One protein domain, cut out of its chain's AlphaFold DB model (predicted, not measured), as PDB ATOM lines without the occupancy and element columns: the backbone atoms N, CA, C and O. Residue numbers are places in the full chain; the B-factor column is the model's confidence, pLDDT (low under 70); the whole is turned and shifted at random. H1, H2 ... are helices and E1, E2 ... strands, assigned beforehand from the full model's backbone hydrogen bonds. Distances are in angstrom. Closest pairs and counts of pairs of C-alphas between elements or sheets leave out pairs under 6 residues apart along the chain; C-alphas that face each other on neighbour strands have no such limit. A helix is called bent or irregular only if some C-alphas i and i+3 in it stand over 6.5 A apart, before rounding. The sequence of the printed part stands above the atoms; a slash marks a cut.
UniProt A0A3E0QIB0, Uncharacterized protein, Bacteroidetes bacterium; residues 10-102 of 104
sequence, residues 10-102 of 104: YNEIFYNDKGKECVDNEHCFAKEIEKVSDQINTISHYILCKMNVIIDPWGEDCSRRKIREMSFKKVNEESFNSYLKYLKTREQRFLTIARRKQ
ATOM      1  N   TYR A  10      11.984 -20.322   9.758       79.25
ATOM      2  CA  TYR A  10      12.274 -20.150  11.176       79.25
ATOM      3  C   TYR A  10      10.957 -20.167  11.940       79.25
ATOM      4  O   TYR A  10      10.123 -19.285  11.740       79.25
ATOM      5  N   ASN A  11      10.784 -21.162  12.805       84.00
ATOM      6  CA  ASN A  11       9.666 -21.219  13.736       84.00
ATOM      7  C   ASN A  11      10.188 -20.824  15.119       84.00
ATOM      8  O   ASN A  11      11.075 -21.480  15.665       84.00
ATOM      9  N   GLU A  12       9.662 -19.734  15.672       86.31
ATOM     10  CA  GLU A  12       9.998 -19.270  17.017       86.31
ATOM     11  C   GLU A  12       8.810 -19.511  17.948       86.31
ATOM     12  O   GLU A  12       7.734 -18.950  17.750       86.31
ATOM     13  N   ILE A  13       9.011 -20.334  18.975       87.69
ATOM     14  CA  ILE A  13       8.006 -20.632  19.997       87.69
ATOM     15  C   ILE A  13       8.483 -20.024  21.310       87.69
ATOM     16  O   ILE A  13       9.579 -20.321  21.787       87.69
ATOM     17  N   PHE A  14       7.669 -19.169  21.915       87.19
ATOM     18  CA  PHE A  14       7.969 -18.527  23.194       87.19
ATOM     19  C   PHE A  14       7.145 -19.164  24.304       87.19
ATOM     20  O   PHE A  14       5.989 -19.493  24.084       87.19
ATOM     21  N   TYR A  15       7.706 -19.298  25.505       86.62
ATOM     22  CA  TYR A  15       7.044 -19.915  26.654       86.62
ATOM     23  C   TYR A  15       6.943 -18.943  27.836       86.62
ATOM     24  O   TYR A  15       7.936 -18.318  28.227       86.62
ATOM     25  N   ASN A  16       5.750 -18.851  28.427       85.50
ATOM     26  CA  ASN A  16       5.440 -18.003  29.580       85.50
ATOM     27  C   ASN A  16       5.809 -18.655  30.928       85.50
ATOM     28  O   ASN A  16       6.330 -19.771  30.980       85.50
ATOM     29  N   ASP A  17       5.513 -17.972  32.040       80.06
ATOM     30  CA  ASP A  17       5.818 -18.413  33.414       80.06
ATOM     31  C   ASP A  17       5.183 -19.761  33.794       80.06
ATOM     32  O   ASP A  17       5.625 -20.402  34.749       80.06
ATOM     33  N   LYS A  18       4.177 -20.209  33.034       78.88
ATOM     34  CA  LYS A  18       3.435 -21.463  33.238       78.88
ATOM     35  C   LYS A  18       3.891 -22.580  32.299       78.88
ATOM     36  O   LYS A  18       3.291 -23.656  32.296       78.88
ATOM     37  N   GLY A  19       4.911 -22.331  31.475       76.12
ATOM     38  CA  GLY A  19       5.389 -23.277  30.467       76.12
ATOM     39  C   GLY A  19       4.364 -23.536  29.359       76.12
ATOM     40  O   GLY A  19       4.328 -24.642  28.817       76.12
ATOM     41  N   LYS A  20       3.504 -22.550  29.078       82.25
ATOM     42  CA  LYS A  20       2.608 -22.517  27.915       82.25
ATOM     43  C   LYS A  20       3.164 -21.561  26.872       82.25
ATOM     44  O   LYS A  20       3.927 -20.664  27.225       82.25
ATOM     45  N   GLU A  21       2.760 -21.746  25.623       84.50
ATOM     46  CA  GLU A  21       3.102 -20.826  24.542       84.50
ATOM     47  C   GLU A  21       2.619 -19.412  24.895       84.50
ATOM     48  O   GLU A  21       1.469 -19.226  25.302       84.50
ATOM     49  N   CYS A  22       3.524 -18.437  24.820       79.19
ATOM     50  CA  CYS A  22       3.190 -17.034  24.999       79.19
ATOM     51  C   CYS A  22       2.293 -16.578  23.855       79.19
ATOM     52  O   CYS A  22       2.631 -16.766  22.686       79.19
ATOM     53  N   VAL A  23       1.209 -15.895  24.201       68.69
ATOM     54  CA  VAL A  23       0.430 -15.103  23.246       68.69
ATOM     55  C   VAL A  23       0.950 -13.660  23.297       68.69
ATOM     56  O   VAL A  23       1.481 -13.242  24.328       68.69
ATOM     57  N   ASP A  24       0.870 -12.924  22.184       57.16
ATOM     58  CA  ASP A  24       1.361 -11.544  22.034       57.16
ATOM     59  C   ASP A  24       1.244 -10.689  23.318       57.16
ATOM     60  O   ASP A  24       0.180 -10.599  23.932       57.16
ATOM     61  N   ASN A  25       2.347 -10.022  23.688       59.06
ATOM     62  CA  ASN A  25       2.530  -9.167  24.878       59.06
ATOM     63  C   ASN A  25       2.629  -9.847  26.265       59.06
ATOM     64  O   ASN A  25       2.652  -9.134  27.274       59.06
ATOM     65  N   GLU A  26       2.759 -11.173  26.371       69.69
ATOM     66  CA  GLU A  26       3.082 -11.830  27.653       69.69
ATOM     67  C   GLU A  26       4.588 -11.817  27.998       69.69
ATOM     68  O   GLU A  26       5.465 -11.691  27.141       69.69
ATOM     69  N   HIS A  27       4.915 -11.956  29.291       73.06
ATOM     70  CA  HIS A  27       6.301 -12.143  29.729       73.06
ATOM     71  C   HIS A  27       6.779 -13.556  29.376       73.06
ATOM     72  O   HIS A  27       6.358 -14.537  29.991       73.06
ATOM     73  N   CYS A  28       7.692 -13.651  28.413       82.19
ATOM     74  CA  CYS A  28       8.263 -14.924  27.984       82.19
ATOM     75  C   CYS A  28       9.619 -15.178  28.635       82.19
ATOM     76  O   CYS A  28      10.510 -14.326  28.623       82.19
ATOM     77  N   PHE A  29       9.778 -16.377  29.186       85.19
ATOM     78  CA  PHE A  29      10.944 -16.784  29.971       85.19
ATOM     79  C   PHE A  29      11.824 -17.786  29.236       85.19
ATOM     80  O   PHE A  29      13.019 -17.886  29.512       85.19
ATOM     81  N   ALA A  30      11.259 -18.514  28.280       87.75
ATOM     82  CA  ALA A  30      12.000 -19.436  27.439       87.75
ATOM     83  C   ALA A  30      11.560 -19.273  25.985       87.75
ATOM     84  O   ALA A  30      10.445 -18.826  25.718       87.75
ATOM     85  N   LYS A  31      12.444 -19.601  25.046       89.50
ATOM     86  CA  LYS A  31      12.110 -19.655  23.628       89.50
ATOM     87  C   LYS A  31      12.828 -20.800  22.936       89.50
ATOM     88  O   LYS A  31      13.957 -21.146  23.284       89.50
ATOM     89  N   GLU A  32      12.176 -21.339  21.932       90.06
ATOM     90  CA  GLU A  32      12.680 -22.382  21.062       90.06
ATOM     91  C   GLU A  32      12.688 -21.841  19.639       90.06
ATOM     92  O   GLU A  32      11.725 -21.216  19.202       90.06
ATOM     93  N   ILE A  33      13.810 -22.020  18.950       88.44
ATOM     94  CA  ILE A  33      13.958 -21.635  17.551       88.44
ATOM     95  C   ILE A  33      14.232 -22.907  16.774       88.44
ATOM     96  O   ILE A  33      15.326 -23.474  16.858       88.44
ATOM     97  N   GLU A  34      13.237 -23.340  16.017       87.56
ATOM     98  CA  GLU A  34      13.379 -24.416  15.057       87.56
ATOM     99  C   GLU A  34      13.754 -23.816  13.701       87.56
ATOM    100  O   GLU A  34      13.047 -22.985  13.127       87.56
ATOM    101  N   LYS A  35      14.909 -24.241  13.195       85.44
ATOM    102  CA  LYS A  35      15.366 -23.943  11.846       85.44
ATOM    103  C   LYS A  35      15.084 -25.160  10.978       85.44
ATOM    104  O   LYS A  35      15.763 -26.180  11.121       85.44
ATOM    105  N   VAL A  36      14.112 -25.029  10.082       79.81
ATOM    106  CA  VAL A  36      13.751 -26.069   9.115       79.81
ATOM    107  C   VAL A  36      14.447 -25.769   7.790       79.81
ATOM    108  O   VAL A  36      14.410 -24.653   7.265       79.81
ATOM    109  N   SER A  37      15.158 -26.758   7.264       77.50
ATOM    110  CA  SER A  37      15.829 -26.708   5.964       77.50
ATOM    111  C   SER A  37      15.767 -28.095   5.331       77.50
ATOM    112  O   SER A  37      15.718 -29.085   6.051       77.50
ATOM    113  N   ASP A  38      15.817 -28.191   4.001       71.44
ATOM    114  CA  ASP A  38      15.628 -29.462   3.270       71.44
ATOM    115  C   ASP A  38      16.578 -30.594   3.704       71.44
ATOM    116  O   ASP A  38      16.269 -31.770   3.546       71.44
ATOM    117  N   GLN A  39      17.745 -30.238   4.244       69.44
ATOM    118  CA  GLN A  39      18.801 -31.185   4.600       69.44
ATOM    119  C   GLN A  39      18.967 -31.379   6.112       69.44
ATOM    120  O   GLN A  39      19.495 -32.405   6.535       69.44
ATOM    121  N   ILE A  40      18.592 -30.386   6.929       73.25
ATOM    122  CA  ILE A  40      18.896 -30.364   8.365       73.25
ATOM    123  C   ILE A  40      17.804 -29.592   9.105       73.25
ATOM    124  O   ILE A  40      17.621 -28.395   8.873       73.25
ATOM    125  N   ASN A  41      17.173 -30.250  10.077       79.81
ATOM    126  CA  ASN A  41      16.377 -29.581  11.100       79.81
ATOM    127  C   ASN A  41      17.256 -29.349  12.327       79.81
ATOM    128  O   ASN A  41      17.837 -30.285  12.873       79.81
ATOM    129  N   THR A  42      17.394 -28.094  12.745       84.44
ATOM    130  CA  THR A  42      18.152 -27.735  13.950       84.44
ATOM    131  C   THR A  42      17.244 -27.015  14.927       84.44
ATOM    132  O   THR A  42      16.701 -25.962  14.603       84.44
ATOM    133  N   ILE A  43      17.149 -27.542  16.145       87.44
ATOM    134  CA  ILE A  43      16.415 -26.913  17.242       87.44
ATOM    135  C   ILE A  43      17.424 -26.219  18.153       87.44
ATOM    136  O   ILE A  43      18.408 -26.813  18.601       87.44
ATOM    137  N   SER A  44      17.220 -24.929  18.397       90.25
ATOM    138  CA  SER A  44      18.018 -24.151  19.339       90.25
ATOM    139  C   SER A  44      17.145 -23.667  20.485       90.25
ATOM    140  O   SER A  44      16.178 -22.937  20.284       90.25
ATOM    141  N   HIS A  45      17.533 -24.040  21.700       91.38
ATOM    142  CA  HIS A  45      16.818 -23.690  22.918       91.38
ATOM    143  C   HIS A  45      17.451 -22.468  23.571       91.38
ATOM    144  O   HIS A  45      18.678 -22.368  23.671       91.38
ATOM    145  N   TYR A  46      16.626 -21.544  24.050       90.31
ATOM    146  CA  TYR A  46      17.078 -20.349  24.745       90.31
ATOM    147  C   TYR A  46      16.246 -20.103  26.001       90.31
ATOM    148  O   TYR A  46      15.029 -20.281  26.015       90.31
ATOM    149  N   ILE A  47      16.903 -19.632  27.056       89.94
ATOM    150  CA  ILE A  47      16.257 -19.230  28.308       89.94
ATOM    151  C   ILE A  47      16.637 -17.786  28.619       89.94
ATOM    152  O   ILE A  47      17.750 -17.342  28.325       89.94
ATOM    153  N   LEU A  48      15.701 -17.041  29.201       88.19
ATOM    154  CA  LEU A  48      15.944 -15.706  29.711       88.19
ATOM    155  C   LEU A  48      16.847 -15.793  30.947       88.19
ATOM    156  O   LEU A  48      16.516 -16.418  31.956       88.19
ATOM    157  N   CYS A  49      18.012 -15.160  30.864       87.31
ATOM    158  CA  CYS A  49      19.012 -15.160  31.920       87.31
ATOM    159  C   CYS A  49      19.333 -13.729  32.350       87.31
ATOM    160  O   CYS A  49      19.448 -12.826  31.520       87.31
ATOM    161  N   LYS A  50      19.567 -13.542  33.647       83.56
ATOM    162  CA  LYS A  50      20.099 -12.312  34.231       83.56
ATOM    163  C   LYS A  50      21.530 -12.576  34.688       83.56
ATOM    164  O   LYS A  50      21.754 -13.513  35.443       83.56
ATOM    165  N   MET A  51      22.503 -11.781  34.231       79.62
ATOM    166  CA  MET A  51      23.926 -11.957  34.592       79.62
ATOM    167  C   MET A  51      24.421 -13.415  34.448       79.62
ATOM    168  O   MET A  51      25.044 -13.969  35.346       79.62
ATOM    169  N   ASN A  52      24.108 -14.068  33.324       78.31
ATOM    170  CA  ASN A  52      24.398 -15.490  33.054       78.31
ATOM    171  C   ASN A  52      23.643 -16.521  33.909       78.31
ATOM    172  O   ASN A  52      23.834 -17.711  33.668       78.31
ATOM    173  N   VAL A  53      22.763 -16.114  34.822       82.81
ATOM    174  CA  VAL A  53      21.962 -17.013  35.660       82.81
ATOM    175  C   VAL A  53      20.536 -17.103  35.118       82.81
ATOM    176  O   VAL A  53      19.914 -16.079  34.843       82.81
ATOM    177  N   ILE A  54      20.007 -18.323  34.974       87.00
ATOM    178  CA  ILE A  54      18.599 -18.546  34.603       87.00
ATOM    179  C   ILE A  54      17.684 -17.872  35.625       87.00
ATOM    180  O   ILE A  54      17.817 -18.126  36.831       87.00
ATOM    181  N   ILE A  55      16.760 -17.041  35.138       85.25
ATOM    182  CA  ILE A  55      15.900 -16.246  36.013       85.25
ATOM    183  C   ILE A  55      14.800 -17.082  36.656       85.25
ATOM    184  O   ILE A  55      14.296 -18.044  36.069       85.25
ATOM    185  N   ASP A  56      14.419 -16.674  37.862       84.00
ATOM    186  CA  ASP A  56      13.265 -17.210  38.570       84.00
ATOM    187  C   ASP A  56      12.029 -16.296  38.361       84.00
ATOM    188  O   ASP A  56      11.942 -15.241  38.999       84.00
ATOM    189  N   PRO A  57      11.068 -16.670  37.489       77.00
ATOM    190  CA  PRO A  57       9.811 -15.938  37.300       77.00
ATOM    191  C   PRO A  57       8.921 -15.834  38.542       77.00
ATOM    192  O   PRO A  57       8.156 -14.877  38.657       77.00
ATOM    193  N   TRP A  58       8.988 -16.811  39.448       74.19
ATOM    194  CA  TRP A  58       8.102 -16.938  40.609       74.19
ATOM    195  C   TRP A  58       8.726 -16.397  41.901       74.19
ATOM    196  O   TRP A  58       8.030 -16.242  42.904       74.19
ATOM    197  N   GLY A  59      10.028 -16.135  41.884       72.69
ATOM    198  CA  GLY A  59      10.811 -15.692  43.024       72.69
ATOM    199  C   GLY A  59      11.305 -14.255  42.892       72.69
ATOM    200  O   GLY A  59      10.594 -13.329  42.501       72.69
ATOM    201  N   GLU A  60      12.564 -14.059  43.264       61.88
ATOM    202  CA  GLU A  60      13.152 -12.740  43.509       61.88
ATOM    203  C   GLU A  60      13.371 -11.897  42.235       61.88
ATOM    204  O   GLU A  60      13.604 -10.684  42.307       61.88
ATOM    205  N   ASP A  61      13.312 -12.514  41.050       62.66
ATOM    206  CA  ASP A  61      13.632 -11.871  39.772       62.66
ATOM    207  C   ASP A  61      12.418 -11.284  39.033       62.66
ATOM    208  O   ASP A  61      12.597 -10.599  38.027       62.66
ATOM    209  N   CYS A  62      11.206 -11.417  39.585       63.62
ATOM    210  CA  CYS A  62       9.957 -10.898  39.001       63.62
ATOM    211  C   CYS A  62       9.833  -9.350  39.016       63.62
ATOM    212  O   CYS A  62       8.872  -8.760  38.520       63.62
ATOM    213  N   SER A  63      10.806  -8.637  39.592       61.22
ATOM    214  CA  SER A  63      10.770  -7.173  39.673       61.22
ATOM    215  C   SER A  63      11.073  -6.506  38.325       61.22
ATOM    216  O   SER A  63      12.190  -6.606  37.822       61.22
ATOM    217  N   ARG A  64      10.131  -5.692  37.813       55.47
ATOM    218  CA  ARG A  64      10.246  -4.890  36.565       55.47
ATOM    219  C   ARG A  64      11.563  -4.108  36.410       55.47
ATOM    220  O   ARG A  64      12.019  -3.884  35.295       55.47
ATOM    221  N   ARG A  65      12.209  -3.716  37.518       52.56
ATOM    222  CA  ARG A  65      13.510  -3.014  37.514       52.56
ATOM    223  C   ARG A  65      14.683  -3.868  37.018       52.56
ATOM    224  O   ARG A  65      15.659  -3.308  36.535       52.56
ATOM    225  N   LYS A  66      14.599  -5.199  37.113       58.28
ATOM    226  CA  LYS A  66      15.679  -6.127  36.745       58.28
ATOM    227  C   LYS A  66      15.704  -6.468  35.242       58.28
ATOM    228  O   LYS A  66      16.655  -7.102  34.801       58.28
ATOM    229  N   ILE A  67      14.705  -6.026  34.464       58.97
ATOM    230  CA  ILE A  67      14.513  -6.383  33.042       58.97
ATOM    231  C   ILE A  67      15.658  -5.889  32.143       58.97
ATOM    232  O   ILE A  67      16.033  -6.582  31.204       58.97
ATOM    233  N   ARG A  68      16.273  -4.737  32.451       63.44
ATOM    234  CA  ARG A  68      17.379  -4.178  31.644       63.44
ATOM    235  C   ARG A  68      18.616  -5.079  31.559       63.44
ATOM    236  O   ARG A  68      19.402  -4.920  30.637       63.44
ATOM    237  N   GLU A  69      18.792  -5.993  32.509       72.88
ATOM    238  CA  GLU A  69      19.950  -6.895  32.579       72.88
ATOM    239  C   GLU A  69      19.621  -8.317  32.094       72.88
ATOM    240  O   GLU A  69      20.443  -9.230  32.226       72.88
ATOM    241  N   MET A  70      18.407  -8.529  31.579       80.56
ATOM    242  CA  MET A  70      17.942  -9.828  31.113       80.56
ATOM    243  C   MET A  70      18.257 -10.001  29.627       80.56
ATOM    244  O   MET A  70      18.030  -9.111  28.812       80.56
ATOM    245  N   SER A  71      18.780 -11.168  29.269       84.56
ATOM    246  CA  SER A  71      19.090 -11.531  27.887       84.56
ATOM    247  C   SER A  71      18.788 -13.005  27.654       84.56
ATOM    248  O   SER A  71      19.010 -13.842  28.530       84.56
ATOM    249  N   PHE A  72      18.275 -13.336  26.469       87.50
ATOM    250  CA  PHE A  72      18.087 -14.729  26.082       87.50
ATOM    251  C   PHE A  72      19.441 -15.359  25.777       87.50
ATOM    252  O   PHE A  72      20.177 -14.888  24.909       87.50
ATOM    253  N   LYS A  73      19.758 -16.444  26.475       89.62
ATOM    254  CA  LYS A  73      20.970 -17.225  26.249       89.62
ATOM    255  C   LYS A  73      20.617 -18.589  25.711       89.62
ATOM    256  O   LYS A  73      19.664 -19.207  26.177       89.62
ATOM    257  N   LYS A  74      21.409 -19.043  24.741       90.12
ATOM    258  CA  LYS A  74      21.317 -20.405  24.227       90.12
ATOM    259  C   LYS A  74      21.688 -21.373  25.346       90.12
ATOM    260  O   LYS A  74      22.673 -21.144  26.046       90.12
ATOM    261  N   VAL A  75      20.889 -22.415  25.506       90.44
ATOM    262  CA  VAL A  75      21.087 -23.473  26.494       90.44
ATOM    263  C   VAL A  75      20.923 -24.835  25.835       90.44
ATOM    264  O   VAL A  75      20.412 -24.948  24.717       90.44
ATOM    265  N   ASN A  76      21.317 -25.877  26.554       90.50
ATOM    266  CA  ASN A  76      21.078 -27.249  26.131       90.50
ATOM    267  C   ASN A  76      19.607 -27.637  26.290       90.50
ATOM    268  O   ASN A  76      18.912 -27.148  27.183       90.50
ATOM    269  N   GLU A  77      19.166 -28.590  25.471       89.94
ATOM    270  CA  GLU A  77      17.811 -29.148  25.522       89.94
ATOM    271  C   GLU A  77      17.460 -29.671  26.923       89.94
ATOM    272  O   GLU A  77      16.391 -29.383  27.455       89.94
ATOM    273  N   GLU A  78      18.381 -30.371  27.591       90.44
ATOM    274  CA  GLU A  78      18.139 -30.878  28.948       90.44
ATOM    275  C   GLU A  78      17.881 -29.761  29.971       90.44
ATOM    276  O   GLU A  78      17.055 -29.912  30.882       90.44
ATOM    277  N   SER A  79      18.601 -28.642  29.836       90.69
ATOM    278  CA  SER A  79      18.423 -27.460  30.683       90.69
ATOM    279  C   SER A  79      17.067 -26.819  30.410       90.69
ATOM    280  O   SER A  79      16.311 -26.557  31.346       90.69
ATOM    281  N   PHE A  80      16.717 -26.673  29.131       91.50
ATOM    282  CA  PHE A  80      15.428 -26.166  28.677       91.50
ATOM    283  C   PHE A  80      14.250 -27.003  29.177       91.50
ATOM    284  O   PHE A  80      13.347 -26.471  29.816       91.50
ATOM    285  N   ASN A  81      14.303 -28.323  29.005       91.38
ATOM    286  CA  ASN A  81      13.272 -29.246  29.474       91.38
ATOM    287  C   ASN A  81      13.117 -29.217  30.999       91.38
ATOM    288  O   ASN A  81      12.000 -29.263  31.524       91.38
ATOM    289  N   SER A  82      14.229 -29.111  31.731       92.19
ATOM    290  CA  SER A  82      14.199 -28.947  33.189       92.19
ATOM    291  C   SER A  82      13.564 -27.611  33.576       92.19
ATOM    292  O   SER A  82      12.742 -27.563  34.489       92.19
ATOM    293  N   TYR A  83      13.878 -26.536  32.857       90.88
ATOM    294  CA  TYR A  83      13.291 -25.226  33.103       90.88
ATOM    295  C   TYR A  83      11.796 -25.180  32.768       90.88
ATOM    296  O   TYR A  83      11.008 -24.695  33.569       90.88
ATOM    297  N   LEU A  84      11.352 -25.780  31.663       89.38
ATOM    298  CA  LEU A  84       9.925 -25.907  31.352       89.38
ATOM    299  C   LEU A  84       9.163 -26.686  32.429       89.38
ATOM    300  O   LEU A  84       8.051 -26.303  32.797       89.38
ATOM    301  N   LYS A  85       9.754 -27.759  32.972       90.38
ATOM    302  CA  LYS A  85       9.177 -28.469  34.125       90.38
ATOM    303  C   LYS A  85       9.068 -27.551  35.333       90.38
ATOM    304  O   LYS A  85       8.014 -27.527  35.958       90.38
ATOM    305  N   TYR A  86      10.104 -26.764  35.613       89.75
ATOM    306  CA  TYR A  86      10.068 -25.760  36.670       89.75
ATOM    307  C   TYR A  86       8.930 -24.748  36.477       89.75
ATOM    308  O   TYR A  86       8.187 -24.496  37.419       89.75
ATOM    309  N   LEU A  87       8.735 -24.218  35.269       86.00
ATOM    310  CA  LEU A  87       7.646 -23.279  34.974       86.00
ATOM    311  C   LEU A  87       6.263 -23.900  35.243       86.00
ATOM    312  O   LEU A  87       5.365 -23.239  35.763       86.00
ATOM    313  N   LYS A  88       6.103 -25.197  34.957       86.81
ATOM    314  CA  LYS A  88       4.852 -25.938  35.183       86.81
ATOM    315  C   LYS A  88       4.622 -26.315  36.650       86.81
ATOM    316  O   LYS A  88       3.506 -26.160  37.139       86.81
ATOM    317  N   THR A  89       5.636 -26.835  37.346       87.38
ATOM    318  CA  THR A  89       5.487 -27.384  38.710       87.38
ATOM    319  C   THR A  89       5.837 -26.393  39.815       87.38
ATOM    320  O   THR A  89       5.423 -26.580  40.955       87.38
ATOM    321  N   ARG A  90       6.592 -25.338  39.490       84.00
ATOM    322  CA  ARG A  90       7.182 -24.359  40.420       84.00
ATOM    323  C   ARG A  90       8.172 -24.957  41.426       84.00
ATOM    324  O   ARG A  90       8.526 -24.315  42.412       84.00
ATOM    325  N   GLU A  91       8.668 -26.171  41.187       87.19
ATOM    326  CA  GLU A  91       9.614 -26.825  42.094       87.19
ATOM    327  C   GLU A  91      11.061 -26.375  41.848       87.19
ATOM    328  O   GLU A  91      11.692 -26.743  40.854       87.19
ATOM    329  N   GLN A  92      11.640 -25.659  42.812       85.38
ATOM    330  CA  GLN A  92      13.005 -25.101  42.769       85.38
ATOM    331  C   GLN A  92      14.117 -26.118  42.429       85.38
ATOM    332  O   GLN A  92      15.178 -25.761  41.903       85.38
ATOM    333  N   ARG A  93      13.879 -27.413  42.671       88.81
ATOM    334  CA  ARG A  93      14.782 -28.494  42.256       88.81
ATOM    335  C   ARG A  93      15.035 -28.478  40.746       88.81
ATOM    336  O   ARG A  93      16.182 -28.617  40.326       88.81
ATOM    337  N   PHE A  94      13.996 -28.281  39.937       88.50
ATOM    338  CA  PHE A  94      14.119 -28.255  38.480       88.50
ATOM    339  C   PHE A  94      14.873 -27.019  37.985       88.50
ATOM    340  O   PHE A  94      15.707 -27.143  37.088       88.50
ATOM    341  N   LEU A  95      14.678 -25.864  38.631       87.81
ATOM    342  CA  LEU A  95      15.463 -24.658  38.355       87.81
ATOM    343  C   LEU A  95      16.955 -24.889  38.633       87.81
ATOM    344  O   LEU A  95      17.816 -24.531  37.831       87.81
ATOM    345  N   THR A  96      17.266 -25.541  39.755       87.88
ATOM    346  CA  THR A  96      18.649 -25.869  40.131       87.88
ATOM    347  C   THR A  96      19.302 -26.805  39.111       87.88
ATOM    348  O   THR A  96      20.461 -26.607  38.742       87.88
ATOM    349  N   ILE A  97      18.565 -27.806  38.619       89.44
ATOM    350  CA  ILE A  97      19.041 -28.718  37.568       89.44
ATOM    351  C   ILE A  97      19.286 -27.956  36.263       89.44
ATOM    352  O   ILE A  97      20.352 -28.111  35.667       89.44
ATOM    353  N   ALA A  98      18.347 -27.099  35.850       88.62
ATOM    354  CA  ALA A  98      18.481 -26.290  34.641       88.62
ATOM    355  C   ALA A  98      19.744 -25.415  34.685       88.62
ATOM    356  O   ALA A  98      20.524 -25.417  33.732       88.62
ATOM    357  N   ARG A  99      20.002 -24.748  35.819       87.81
ATOM    358  CA  ARG A  99      21.205 -23.923  36.035       87.81
ATOM    359  C   ARG A  99      22.498 -24.731  35.943       87.81
ATOM    360  O   ARG A  99      23.455 -24.280  35.325       87.81
ATOM    361  N   ARG A 100      22.530 -25.940  36.511       87.06
ATOM    362  CA  ARG A 100      23.714 -26.821  36.444       87.06
ATOM    363  C   ARG A 100      24.004 -27.318  35.030       87.06
ATOM    364  O   ARG A 100      25.165 -27.492  34.686       87.06
ATOM    365  N   LYS A 101      22.965 -27.539  34.223       86.31
ATOM    366  CA  LYS A 101      23.074 -28.062  32.852       86.31
ATOM    367  C   LYS A 101      23.100 -26.976  31.769       86.31
ATOM    368  O   LYS A 101      22.966 -27.287  30.591       86.31
ATOM    369  N   GLN A 102      23.231 -25.704  32.151       79.25
ATOM    370  CA  GLN A 102      23.094 -24.563  31.242       79.25
ATOM    371  C   GLN A 102      24.163 -24.527  30.130       79.25
ATOM    372  O   GLN A 102      23.849 -24.100  29.023       79.25
TER     373      GLN A 102
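What this domain is: This is residues 10 to 102 of the 104 residues of an uncharacterized protein of Bacteroidetes bacterium (UniProt A0A3E0QIB0). A strongly twisted sheet of four antiparallel strands has a helical hairpin, H2 and H3, at one of its faces: H2 lies slantwise over E1, E2 and E3, and H3 folds back on H2. The turn between E2 and E3 is at one end of the long axis, and the long link before the small irregular helix H1 is at the other. The 93 printed residues hold four named strands and three named helices, in the order E1 E2 E3 H1 E4 H2 H3, and the sheet's order is E1 E2 E3 E4. The class is mixed, helices and strands; the whole is compact, with a radius of gyration of the C-alphas of 13.1 A, and elongated, spanning 44 by 28 by 24 A.

How they stand to each other: Start at E1, residues 10 to 16, and E2, residues 28 to 36, an antiparallel hairpin in which N 13 and O 32 are 2.9 A apart, within hydrogen-bond range. E3, residues 42 to 50, makes a second hairpin with E2, with N 33 and O 44 at 2.9 A; E1, E2 and E3 form a meander, each strand the antiparallel neighbour of the one before. Look next at H1, residues 64 to 69, which only grazes the sheet with its residues 66 to 69. E4, residues 70 to 75, is antiparallel to E3, with N 73 and O 47 at 2.9 A, and is an edge strand, as is E1. H2, residues 77 to 89, is on the sheet at a height of 9.6 A, making two layers, a helix on one face of a sheet; on the local plane it stands at 40 degrees to E2. Its closest C-alphas to E3 are those of Glu 77 and His 45, 6.1 A apart. H3, residues 92 to 100, touches H2 at a shallow tilt of 16 degrees, opposite ways, and the closest C-alphas, those of Ser 79 and Ala 98, are 4.1 A apart. H3 is only just not on the sheet, with 4 pairs of C-alphas within 10 A, and H1 and H2 are apart. In H2 and H3 every O i to N i+4 pair is within hydrogen-bond range; in H1 0 of 2 are, and 1 of 3 O i to N i+3 pairs.

Where its parts are: Find C-alpha 10 at (12.274, -20.150, 11.176), where E1 begins its 19.7 A. E2 measures 22.6 A, E3 25.6 A and E4 14.7 A from first to last C-alpha. H1 is irregular, with C-alphas 65 and 68 7.1 A apart. H2 runs 18.1 A from C-alpha 77 at (17.811, -29.148, 25.522), and H3 ends at C-alpha 100, (23.714, -26.821, 36.444).

The domain as a whole: The C-alphas farthest apart are those of Asp 38 and Glu 60, 43.6 A. The printed part has no cut, and the links E1 to E2 and E3 to H1 are long. Look for pLDDT under 70 at residues 23 to 26, residue 39 and residues 60 to 68; the mean of the printed part is 81.6.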